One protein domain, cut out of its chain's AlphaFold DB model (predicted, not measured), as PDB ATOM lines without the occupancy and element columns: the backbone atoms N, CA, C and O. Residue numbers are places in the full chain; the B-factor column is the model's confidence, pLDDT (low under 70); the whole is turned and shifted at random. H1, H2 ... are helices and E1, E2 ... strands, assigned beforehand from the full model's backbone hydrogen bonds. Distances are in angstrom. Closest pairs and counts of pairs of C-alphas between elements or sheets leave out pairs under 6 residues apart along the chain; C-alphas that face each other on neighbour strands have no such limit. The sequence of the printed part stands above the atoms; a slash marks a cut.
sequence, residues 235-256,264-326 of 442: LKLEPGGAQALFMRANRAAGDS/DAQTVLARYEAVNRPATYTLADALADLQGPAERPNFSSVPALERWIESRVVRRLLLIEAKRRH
ATOM      1  N   LEU A 235     128.880 -36.144 221.685       95.69
ATOM      2  CA  LEU A 235     128.968 -34.707 221.960       95.69
ATOM      3  C   LEU A 235     127.727 -34.225 222.722       95.69
ATOM      4  O   LEU A 235     126.597 -34.368 222.254       95.69
ATOM      5  N   LYS A 236     127.944 -33.603 223.884       95.88
ATOM      6  CA  LYS A 236     126.903 -32.972 224.706       95.88
ATOM      7  C   LYS A 236     127.389 -31.633 225.242       95.88
ATOM      8  O   LYS A 236     128.444 -31.567 225.869       95.88
ATOM      9  N   LEU A 237     126.606 -30.578 225.040       95.25
ATOM     10  CA  LEU A 237     126.840 -29.297 225.706       95.25
ATOM     11  C   LEU A 237     126.511 -29.419 227.198       95.25
ATOM     12  O   LEU A 237     125.538 -30.076 227.573       95.25
ATOM     13  N   GLU A 238     127.325 -28.795 228.046       95.38
ATOM     14  CA  GLU A 238     127.088 -28.767 229.487       95.38
ATOM     15  C   GLU A 238     125.977 -27.749 229.802       95.38
ATOM     16  O   GLU A 238     126.085 -26.583 229.395       95.38
ATOM     17  N   PRO A 239     124.915 -28.134 230.533       92.50
ATOM     18  CA  PRO A 239     123.910 -27.186 230.997       92.50
ATOM     19  C   PRO A 239     124.556 -26.048 231.795       92.50
ATOM     20  O   PRO A 239     125.279 -26.286 232.757       92.50
ATOM     21  N   GLY A 240     124.306 -24.795 231.410       88.44
ATOM     22  CA  GLY A 240     124.939 -23.643 232.063       88.44
ATOM     23  C   GLY A 240     126.315 -23.263 231.497       88.44
ATOM     24  O   GLY A 240     126.814 -22.183 231.815       88.44
ATOM     25  N   GLY A 241     126.923 -24.090 230.638       90.31
ATOM     26  CA  GLY A 241     128.250 -23.834 230.072       90.31
ATOM     27  C   GLY A 241     128.293 -22.551 229.239       90.31
ATOM     28  O   GLY A 241     129.094 -21.650 229.494       90.31
ATOM     29  N   ALA A 242     127.373 -22.396 228.286       90.38
ATOM     30  CA  ALA A 242     127.283 -21.178 227.479       90.38
ATOM     31  C   ALA A 242     127.005 -19.921 228.330       90.38
ATOM     32  O   ALA A 242     127.525 -18.844 228.036       90.38
ATOM     33  N   GLN A 243     126.244 -20.055 229.419       89.44
ATOM     34  CA  GLN A 243     125.993 -18.984 230.383       89.44
ATOM     35  C   GLN A 243     127.271 -18.604 231.143       89.44
ATOM     36  O   GLN A 243     127.509 -17.418 231.365       89.44
ATOM     37  N   ALA A 244     128.124 -19.567 231.501       88.38
ATOM     38  CA  ALA A 244     129.421 -19.278 232.111       88.38
ATOM     39  C   ALA A 244     130.309 -18.442 231.171       88.38
ATOM     40  O   ALA A 244     130.881 -17.430 231.587       88.38
ATOM     41  N   LEU A 245     130.345 -18.798 229.881       87.62
ATOM     42  CA  LEU A 245     131.063 -18.029 228.860       87.62
ATOM     43  C   LEU A 245     130.466 -16.621 228.663       87.62
ATOM     44  O   LEU A 245     131.209 -15.641 228.612       87.62
ATOM     45  N   PHE A 246     129.134 -16.498 228.627       86.25
ATOM     46  CA  PHE A 246     128.419 -15.214 228.571       86.25
ATOM     47  C   PHE A 246     128.790 -14.296 229.743       86.25
ATOM     48  O   PHE A 246     129.164 -13.137 229.554       86.25
ATOM     49  N   MET A 247     128.721 -14.815 230.973       82.56
ATOM     50  CA  MET A 247     129.016 -14.051 232.187       82.56
ATOM     51  C   MET A 247     130.468 -13.561 232.203       82.56
ATOM     52  O   MET A 247     130.732 -12.429 232.609       82.56
ATOM     53  N   ARG A 248     131.411 -14.378 231.715       77.56
ATOM     54  CA  ARG A 248     132.826 -14.000 231.583       77.56
ATOM     55  C   ARG A 248     133.033 -12.880 230.567       77.56
ATOM     56  O   ARG A 248     133.773 -11.938 230.864       77.56
ATOM     57  N   ALA A 249     132.400 -12.979 229.399       74.19
ATOM     58  CA  ALA A 249     132.508 -11.973 228.346       74.19
ATOM     59  C   ALA A 249     131.967 -10.608 228.804       74.19
ATOM     60  O   ALA A 249     132.599  -9.584 228.560       74.19
ATOM     61  N   ASN A 250     130.857 -10.601 229.549       67.44
ATOM     62  CA  ASN A 250     130.237  -9.371 230.045       67.44
ATOM     63  C   ASN A 250     130.920  -8.788 231.296       67.44
ATOM     64  O   ASN A 250     130.928  -7.571 231.463       67.44
ATOM     65  N   ARG A 251     131.556  -9.607 232.152       65.88
ATOM     66  CA  ARG A 251     132.377  -9.104 233.278       65.88
ATOM     67  C   ARG A 251     133.620  -8.346 232.815       65.88
ATOM     68  O   ARG A 251     133.957  -7.325 233.404       65.88
ATOM     69  N   ALA A 252     134.266  -8.806 231.741       55.50
ATOM     70  CA  ALA A 252     135.454  -8.156 231.183       55.50
ATOM     71  C   ALA A 252     135.196  -6.713 230.696       55.50
ATOM     72  O   ALA A 252     136.141  -5.942 230.565       55.50
ATOM     73  N   ALA A 253     133.935  -6.343 230.443       53.22
ATOM     74  CA  ALA A 253     133.543  -5.005 230.007       53.22
ATOM     75  C   ALA A 253     133.278  -4.016 231.163       53.22
ATOM     76  O   ALA A 253     133.143  -2.823 230.899       53.22
ATOM     77  N   GLY A 254     133.182  -4.485 232.417       49.56
ATOM     78  CA  GLY A 254     132.717  -3.669 233.549       49.56
ATOM     79  C   GLY A 254     133.636  -3.605 234.772       49.56
ATOM     80  O   GLY A 254     133.494  -2.667 235.551       49.56
ATOM     81  N   ASP A 255     134.565  -4.547 234.964       44.41
ATOM     82  CA  ASP A 255     135.414  -4.573 236.164       44.41
ATOM     83  C   ASP A 255     136.749  -5.294 235.886       44.41
ATOM     84  O   ASP A 255     136.776  -6.469 235.511       44.41
ATOM     85  N   SER A 256     137.876  -4.592 236.037       44.31
ATOM     86  CA  SER A 256     139.232  -5.107 235.774       44.31
ATOM     87  C   SER A 256     139.834  -5.898 236.947       44.31
ATOM     88  O   SER A 256     141.006  -6.268 236.904       44.31
ATOM     89  N   ASP A 264     137.723 -21.315 237.732       72.38
ATOM     90  CA  ASP A 264     136.864 -20.816 236.647       72.38
ATOM     91  C   ASP A 264     137.311 -21.349 235.279       72.38
ATOM     92  O   ASP A 264     136.484 -21.729 234.447       72.38
ATOM     93  N   ALA A 265     138.629 -21.442 235.072       77.00
ATOM     94  CA  ALA A 265     139.242 -21.970 233.854       77.00
ATOM     95  C   ALA A 265     138.830 -23.428 233.557       77.00
ATOM     96  O   ALA A 265     138.698 -23.806 232.393       77.00
ATOM     97  N   GLN A 266     138.568 -24.228 234.596       87.00
ATOM     98  CA  GLN A 266     138.186 -25.642 234.482       87.00
ATOM     99  C   GLN A 266     136.681 -25.863 234.271       87.00
ATOM    100  O   GLN A 266     136.243 -27.008 234.153       87.00
ATOM    101  N   THR A 267     135.878 -24.796 234.206       91.75
ATOM    102  CA  THR A 267     134.434 -24.905 233.960       91.75
ATOM    103  C   THR A 267     134.181 -25.660 232.657       91.75
ATOM    104  O   THR A 267     134.621 -25.228 231.593       91.75
ATOM    105  N   VAL A 268     133.468 -26.785 232.729       95.44
ATOM    106  CA  VAL A 268     133.133 -27.602 231.557       95.44
ATOM    107  C   VAL A 268     132.029 -26.913 230.754       95.44
ATOM    108  O   VAL A 268     131.000 -26.529 231.299       95.44
ATOM    109  N   LEU A 269     132.247 -26.767 229.451       96.06
ATOM    110  CA  LEU A 269     131.299 -26.201 228.491       96.06
ATOM    111  C   LEU A 269     130.665 -27.279 227.606       96.06
ATOM    112  O   LEU A 269     129.524 -27.133 227.173       96.06
ATOM    113  N   ALA A 270     131.394 -28.362 227.334       97.38
ATOM    114  CA  ALA A 270     130.893 -29.525 226.612       97.38
ATOM    115  C   ALA A 270     131.684 -30.793 226.962       97.38
ATOM    116  O   ALA A 270     132.826 -30.731 227.423       97.38
ATOM    117  N   ARG A 271     131.079 -31.954 226.706       97.12
ATOM    118  CA  ARG A 271     131.649 -33.291 226.905       97.12
ATOM    119  C   ARG A 271     131.550 -34.100 225.621       97.12
ATOM    120  O   ARG A 271     130.601 -33.927 224.861       97.12
ATOM    121  N   TYR A 272     132.529 -34.964 225.391       96.12
ATOM    122  CA  TYR A 272     132.594 -35.874 224.246       96.12
ATOM    123  C   TYR A 272     133.530 -37.050 224.567       96.12
ATOM    124  O   TYR A 272     134.231 -37.032 225.579       96.12
ATOM    125  N   GLU A 273     133.559 -38.078 223.725       93.75
ATOM    126  CA  GLU A 273     134.402 -39.265 223.888       93.75
ATOM    127  C   GLU A 273     135.564 -39.262 222.891       93.75
ATOM    128  O   GLU A 273     135.397 -39.586 221.725       93.75
ATOM    129  N   ALA A 274     136.776 -38.933 223.331       86.94
ATOM    130  CA  ALA A 274     137.971 -39.009 222.497       86.94
ATOM    131  C   ALA A 274     138.553 -40.432 222.516       86.94
ATOM    132  O   ALA A 274     139.355 -40.762 223.386       86.94
ATOM    133  N   VAL A 275     138.160 -41.275 221.555       79.00
ATOM    134  CA  VAL A 275     138.701 -42.641 221.365       79.00
ATOM    135  C   VAL A 275     138.647 -43.465 222.664       79.00
ATOM    136  O   VAL A 275     139.666 -43.757 223.291       79.00
ATOM    137  N   ASN A 276     137.434 -43.838 223.080       80.81
ATOM    138  CA  ASN A 276     137.164 -44.614 224.301       80.81
ATOM    139  C   ASN A 276     137.619 -43.940 225.611       80.81
ATOM    140  O   ASN A 276     137.821 -44.620 226.621       80.81
ATOM    141  N   ARG A 277     137.812 -42.616 225.616       89.56
ATOM    142  CA  ARG A 277     138.113 -41.847 226.829       89.56
ATOM    143  C   ARG A 277     137.220 -40.614 226.925       89.56
ATOM    144  O   ARG A 277     137.062 -39.914 225.925       89.56
ATOM    145  N   PRO A 278     136.667 -40.305 228.108       92.62
ATOM    146  CA  PRO A 278     135.915 -39.074 228.293       92.62
ATOM    147  C   PRO A 278     136.843 -37.868 228.120       92.62
ATOM    148  O   PRO A 278     137.949 -37.835 228.662       92.62
ATOM    149  N   ALA A 279     136.371 -36.874 227.381       95.44
ATOM    150  CA  ALA A 279     137.037 -35.603 227.162       95.44
ATOM    151  C   ALA A 279     136.063 -34.448 227.418       95.44
ATOM    152  O   ALA A 279     134.838 -34.579 227.324       95.44
ATOM    153  N   THR A 280     136.624 -33.297 227.772       96.25
ATOM    154  CA  THR A 280     135.872 -32.082 228.083       96.25
ATOM    155  C   THR A 280     136.412 -30.922 227.275       96.25
ATOM    156  O   THR A 280     137.612 -30.834 227.033       96.25
ATOM    157  N   TYR A 281     135.521 -30.022 226.888       96.56
ATOM    158  CA  TYR A 281     135.862 -28.696 226.404       96.56
ATOM    159  C   TYR A 281     135.516 -27.696 227.498       96.56
ATOM    160  O   TYR A 281     134.384 -27.688 227.984       96.56
ATOM    161  N   THR A 282     136.499 -26.916 227.924       95.50
ATOM    162  CA  THR A 282     136.428 -26.057 229.108       95.50
ATOM    163  C   THR A 282     136.386 -24.576 228.749       95.50
ATOM    164  O   THR A 282     136.584 -24.183 227.598       95.50
ATOM    165  N   LEU A 283     136.148 -23.725 229.748       91.69
ATOM    166  CA  LEU A 283     136.228 -22.279 229.583       91.69
ATOM    167  C   LEU A 283     137.635 -21.831 229.170       91.69
ATOM    168  O   LEU A 283     137.751 -20.938 228.336       91.69
ATOM    169  N   ALA A 284     138.690 -22.470 229.683       90.06
ATOM    170  CA  ALA A 284     140.059 -22.208 229.241       90.06
ATOM    171  C   ALA A 284     140.240 -22.478 227.739       90.06
ATOM    172  O   ALA A 284     140.792 -21.640 227.025       90.06
ATOM    173  N   ASP A 285     139.712 -23.604 227.248       92.94
ATOM    174  CA  ASP A 285     139.764 -23.943 225.822       92.94
ATOM    175  C   ASP A 285     139.006 -22.916 224.971       92.94
ATOM    176  O   ASP A 285     139.485 -22.503 223.914       92.94
ATOM    177  N   ALA A 286     137.842 -22.456 225.441       92.00
ATOM    178  CA  ALA A 286     137.075 -21.408 224.772       92.00
ATOM    179  C   ALA A 286     137.810 -20.068 224.727       92.00
ATOM    180  O   ALA A 286     137.833 -19.411 223.687       92.00
ATOM    181  N   LEU A 287     138.440 -19.656 225.827       87.62
ATOM    182  CA  LEU A 287     139.215 -18.419 225.860       87.62
ATOM    183  C   LEU A 287     140.426 -18.488 224.921       87.62
ATOM    184  O   LEU A 287     140.704 -17.506 224.233       87.62
ATOM    185  N   ALA A 288     141.092 -19.643 224.834       87.88
ATOM    186  CA  ALA A 288     142.163 -19.868 223.867       87.88
ATOM    187  C   ALA A 288     141.647 -19.784 222.418       87.88
ATOM    188  O   ALA A 288     142.222 -19.072 221.594       87.88
ATOM    189  N   ASP A 289     140.518 -20.429 222.116       89.94
ATOM    190  CA  ASP A 289     139.913 -20.400 220.780       89.94
ATOM    191  C   ASP A 289     139.498 -18.976 220.345       89.94
ATOM    192  O   ASP A 289     139.563 -18.652 219.158       89.94
ATOM    193  N   LEU A 290     139.104 -18.106 221.284       86.81
ATOM    194  CA  LEU A 290     138.722 -16.706 221.026       86.81
ATOM    195  C   LEU A 290     139.899 -15.769 220.708       86.81
ATOM    196  O   LEU A 290     139.686 -14.671 220.173       86.81
ATOM    197  N   GLN A 291     141.124 -16.178 221.046       83.31
ATOM    198  CA  GLN A 291     142.347 -15.486 220.631       83.31
ATOM    199  C   GLN A 291     142.760 -15.860 219.202       83.31
ATOM    200  O   GLN A 291     143.549 -15.143 218.587       83.31
ATOM    201  N   GLY A 292     142.231 -16.966 218.670       77.25
ATOM    202  CA  GLY A 292     142.499 -17.418 217.312       77.25
ATOM    203  C   GLY A 292     141.822 -16.560 216.232       77.25
ATOM    204  O   GLY A 292     140.958 -15.733 216.523       77.25
ATOM    205  N   PRO A 293     142.160 -16.793 214.952       69.44
ATOM    206  CA  PRO A 293     141.613 -16.047 213.813       69.44
ATOM    207  C   PRO A 293     140.154 -16.403 213.479       69.44
ATOM    208  O   PRO A 293     139.613 -15.926 212.485       69.44
ATOM    209  N   ALA A 294     139.523 -17.288 214.253       71.50
ATOM    210  CA  ALA A 294     138.178 -17.756 213.971       71.50
ATOM    211  C   ALA A 294     137.118 -16.683 214.257       71.50
ATOM    212  O   ALA A 294     137.296 -15.815 215.112       71.50
ATOM    213  N   GLU A 295     135.979 -16.785 213.569       75.69
ATOM    214  CA  GLU A 295     134.851 -15.883 213.785       75.69
ATOM    215  C   GLU A 295     134.378 -15.932 215.245       75.69
ATOM    216  O   GLU A 295     134.177 -17.004 215.837       75.69
ATOM    217  N   ARG A 296     134.244 -14.741 215.839       82.69
ATOM    218  CA  ARG A 296     133.807 -14.580 217.224       82.69
ATOM    219  C   ARG A 296     132.293 -14.756 217.317       82.69
ATOM    220  O   ARG A 296     131.574 -14.235 216.467       82.69
ATOM    221  N   PRO A 297     131.790 -15.439 218.358       85.88
ATOM    222  CA  PRO A 297     130.359 -15.582 218.544       85.88
ATOM    223  C   PRO A 297     129.725 -14.257 218.967       85.88
ATOM    224  O   PRO A 297     130.376 -13.376 219.533       85.88
ATOM    225  N   ASN A 298     128.413 -14.149 218.774       81.62
ATOM    226  CA  ASN A 298     127.638 -13.097 219.416       81.62
ATOM    227  C   ASN A 298     127.539 -13.379 220.926       81.62
ATOM    228  O   ASN A 298     126.698 -14.166 221.362       81.62
ATOM    229  N   PHE A 299     128.372 -12.704 221.718       84.12
ATOM    230  CA  PHE A 299     128.427 -12.856 223.175       84.12
ATOM    231  C   PHE A 299     127.166 -12.420 223.914       84.12
ATOM    232  O   PHE A 299     127.027 -12.755 225.083       84.12
ATOM    233  N   SER A 300     126.239 -11.724 223.259       81.19
ATOM    234  CA  SER A 300     124.957 -11.346 223.857       81.19
ATOM    235  C   SER A 300     123.876 -12.421 223.689       81.19
ATOM    236  O   SER A 300     122.788 -12.276 224.244       81.19
ATOM    237  N   SER A 301     124.144 -13.493 222.933       81.44
ATOM    238  CA  SER A 301     123.193 -14.580 222.678       81.44
ATOM    239  C   SER A 301     123.723 -15.910 223.212       81.44
ATOM    240  O   SER A 301     124.662 -16.484 222.663       81.44
ATOM    241  N   VAL A 302     123.087 -16.432 224.268       86.00
ATOM    242  CA  VAL A 302     123.445 -17.737 224.848       86.00
ATOM    243  C   VAL A 302     123.408 -18.855 223.804       86.00
ATOM    244  O   VAL A 302     124.391 -19.586 223.724       86.00
ATOM    245  N   PRO A 303     122.383 -18.989 222.942       82.75
ATOM    246  CA  PRO A 303     122.397 -20.111 222.013       82.75
ATOM    247  C   PRO A 303     123.353 -19.886 220.827       82.75
ATOM    248  O   PRO A 303     123.800 -20.855 220.214       82.75
ATOM    249  N   ALA A 304     123.772 -18.644 220.540       82.06
ATOM    250  CA  ALA A 304     124.914 -18.399 219.651       82.06
ATOM    251  C   ALA A 304     126.232 -18.885 220.269       82.06
ATOM    252  O   ALA A 304     127.073 -19.432 219.557       82.06
ATOM    253  N   LEU A 305     126.395 -18.736 221.588       88.12
ATOM    254  CA  LEU A 305     127.525 -19.310 222.316       88.12
ATOM    255  C   LEU A 305     127.465 -20.841 222.330       88.12
ATOM    256  O   LEU A 305     128.494 -21.465 222.107       88.12
ATOM    257  N   GLU A 306     126.289 -21.451 222.514       90.00
ATOM    258  CA  GLU A 306     126.107 -22.911 222.421       90.00
ATOM    259  C   GLU A 306     126.554 -23.461 221.058       90.00
ATOM    260  O   GLU A 306     127.372 -24.377 221.011       90.00
ATOM    261  N   ARG A 307     126.096 -22.856 219.951       86.50
ATOM    262  CA  ARG A 307     126.505 -23.248 218.588       86.50
ATOM    263  C   ARG A 307     127.994 -23.056 218.352       86.50
ATOM    264  O   ARG A 307     128.658 -23.906 217.764       86.50
ATOM    265  N   TRP A 308     128.538 -21.941 218.829       89.94
ATOM    266  CA  TRP A 308     129.966 -21.702 218.715       89.94
ATOM    267  C   TRP A 308     130.759 -22.752 219.496       89.94
ATOM    268  O   TRP A 308     131.656 -23.349 218.910       89.94
ATOM    269  N   ILE A 309     130.388 -23.060 220.744       93.06
ATOM    270  CA  ILE A 309     130.994 -24.140 221.538       93.06
ATOM    271  C   ILE A 309     130.912 -25.466 220.773       93.06
ATOM    272  O   ILE A 309     131.933 -26.128 220.592       93.06
ATOM    273  N   GLU A 310     129.733 -25.828 220.263       93.00
ATOM    274  CA  GLU A 310     129.542 -27.037 219.457       93.00
ATOM    275  C   GLU A 310     130.496 -27.063 218.256       93.00
ATOM    276  O   GLU A 310     131.216 -28.041 218.076       93.00
ATOM    277  N   SER A 311     130.606 -25.968 217.494       91.75
ATOM    278  CA  SER A 311     131.516 -25.861 216.343       91.75
ATOM    279  C   SER A 311     132.988 -26.081 216.725       91.75
ATOM    280  O   SER A 311     133.743 -26.726 215.988       91.75
ATOM    281  N   ARG A 312     133.404 -25.597 217.906       93.56
ATOM    282  CA  ARG A 312     134.770 -25.767 218.426       93.56
ATOM    283  C   ARG A 312     135.042 -27.206 218.826       93.56
ATOM    284  O   ARG A 312     136.153 -27.695 218.602       93.56
ATOM    285  N   VAL A 313     134.051 -27.887 219.394       95.38
ATOM    286  CA  VAL A 313     134.155 -29.309 219.722       95.38
ATOM    287  C   VAL A 313     134.135 -30.145 218.446       95.38
ATOM    288  O   VAL A 313     135.028 -30.964 218.271       95.38
ATOM    289  N   VAL A 314     133.228 -29.885 217.499       94.44
ATOM    290  CA  VAL A 314     133.173 -30.558 216.187       94.44
ATOM    291  C   VAL A 314     134.516 -30.483 215.470       94.44
ATOM    292  O   VAL A 314     135.010 -31.499 214.988       94.44
ATOM    293  N   ARG A 315     135.162 -29.310 215.445       93.81
ATOM    294  CA  ARG A 315     136.507 -29.180 214.869       93.81
ATOM    295  C   ARG A 315     137.517 -30.108 215.553       93.81
ATOM    296  O   ARG A 315     138.309 -30.743 214.865       93.81
ATOM    297  N   ARG A 316     137.494 -30.212 216.887       94.12
ATOM    298  CA  ARG A 316     138.361 -31.138 217.641       94.12
ATOM    299  C   ARG A 316     138.047 -32.599 217.310       94.12
ATOM    300  O   ARG A 316     138.977 -33.374 217.112       94.12
ATOM    301  N   LEU A 317     136.770 -32.958 217.174       95.44
ATOM    302  CA  LEU A 317     136.353 -34.300 216.750       95.44
ATOM    303  C   LEU A 317     136.877 -34.641 215.352       95.44
ATOM    304  O   LEU A 317     137.406 -35.729 215.154       95.44
ATOM    305  N   LEU A 318     136.801 -33.702 214.402       95.12
ATOM    306  CA  LEU A 318     137.357 -33.887 213.058       95.12
ATOM    307  C   LEU A 318     138.865 -34.157 213.095       95.12
ATOM    308  O   LEU A 318     139.335 -35.007 212.350       95.12
ATOM    309  N   LEU A 319     139.617 -33.486 213.972       95.44
ATOM    310  CA  LEU A 319     141.053 -33.735 214.140       95.44
ATOM    311  C   LEU A 319     141.350 -35.099 214.760       95.44
ATOM    312  O   LEU A 319     142.251 -35.798 214.300       95.44
ATOM    313  N   ILE A 320     140.595 -35.483 215.793       94.62
ATOM    314  CA  ILE A 320     140.715 -36.804 216.422       94.62
ATOM    315  C   ILE A 320     140.450 -37.892 215.380       94.62
ATOM    316  O   ILE A 320     141.242 -38.822 215.233       94.62
ATOM    317  N   GLU A 321     139.378 -37.736 214.607       95.50
ATOM    318  CA  GLU A 321     138.999 -38.676 213.562       95.50
ATOM    319  C   GLU A 321     140.011 -38.700 212.407       95.50
ATOM    320  O   GLU A 321     140.369 -39.777 211.929       95.50
ATOM    321  N   ALA A 322     140.546 -37.546 212.000       96.00
ATOM    322  CA  ALA A 322     141.606 -37.462 210.996       96.00
ATOM    323  C   ALA A 322     142.868 -38.219 211.440       96.00
ATOM    324  O   ALA A 322     143.468 -38.953 210.650       96.00
ATOM    325  N   LYS A 323     143.250 -38.089 212.718       94.56
ATOM    326  CA  LYS A 323     144.381 -38.825 213.298       94.56
ATOM    327  C   LYS A 323     144.099 -40.321 213.385       94.56
ATOM    328  O   LYS A 323     144.949 -41.105 212.974       94.56
ATOM    329  N   ARG A 324     142.892 -40.717 213.807       94.19
ATOM    330  CA  ARG A 324     142.440 -42.121 213.826       94.19
ATOM    331  C   ARG A 324     142.491 -42.775 212.443       94.19
ATOM    332  O   ARG A 324     142.776 -43.961 212.339       94.19
ATOM    333  N   ARG A 325     142.229 -42.005 211.383       94.56
ATOM    334  CA  ARG A 325     142.312 -42.443 209.979       94.56
ATOM    335  C   ARG A 325     143.709 -42.306 209.366       94.56
ATOM    336  O   ARG A 325     143.837 -42.456 208.156       94.56
ATOM    337  N   HIS A 326     144.733 -42.003 210.166       95.56
ATOM    338  CA  HIS A 326     146.116 -41.832 209.712       95.56
ATOM    339  C   HIS A 326     146.311 -40.726 208.654       95.56
ATOM    340  O   HIS A 326     147.318 -40.703 207.958       95.56
TER     341      HIS A 326
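AT A GLANCE: This is residues 235 to 256 and 264 to 326 of the 442 residues of the protein "PpiC domain-containing protein" of Candidatus Eisenbacteria bacterium (UniProt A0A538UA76). One long helix, H3, runs along one face of a small two-stranded hairpin, E1 and E2, with H1 and H2 packed near the hairpin's other end. Residues 236 to 237 pair with E1, and residues 251 to 256 stick out as a free tail. The printed part has 85 residues, with three named helices and two named strands in the order H1, E1, E2, H2, H3; the sheet order is E1 - E2, antiparallel, and the class is mixed. It is compact, with a radius of gyration of the C-alphas of 13.4 A, yet elongated, spanning 46 by 26 by 22 A.

IN THESE COORDINATES: Start at Leu 235 and go on to C-alpha 241 at (128.250, -23.834, 230.072), where H1, residues 241 to 251, begins its 15.6 A. After the cut, find E1 at residues 268 to 273, E2 at 278 to 282 and H2 at 283 to 291. H3, residues 302 to 324, runs 32.8 A to C-alpha 324 at (142.440, -42.121, 213.826).

HOW THE PARTS SIT: In the hairpin E1 and E2, look for N 272 and O 279, 3.0 A apart, and N 281 and O 270, 2.8 A. The closest C-alphas of E1 and H3 are those of Leu 269 and Ile 309, 7.3 A apart. H3 touches H1 with residues 302 to 309 alone, closest at the C-alphas of Ala 242 and Glu 306, 5.5 A, at a steep tilt of 60 degrees, opposite ways. H2 is about perpendicular to H3, at 89 degrees, and close but not clearly touching; their closest C-alphas are those of Ala 286 and Ile 309, 7.4 A. H1 and E2 are apart. In H1, H2 and H3, every O i to N i+4 pair is within hydrogen-bond range.

THE WHOLE: The C-alphas farthest apart are those of Gly 254 and His 326, 46.9 A. Residues 257 to 263 are not printed; C-alphas 256 and 264 stand 15.9 A apart across this cut. Of the links printed whole, none is long. The pLDDT is under 70 at residues 250 to 256 and residue 293.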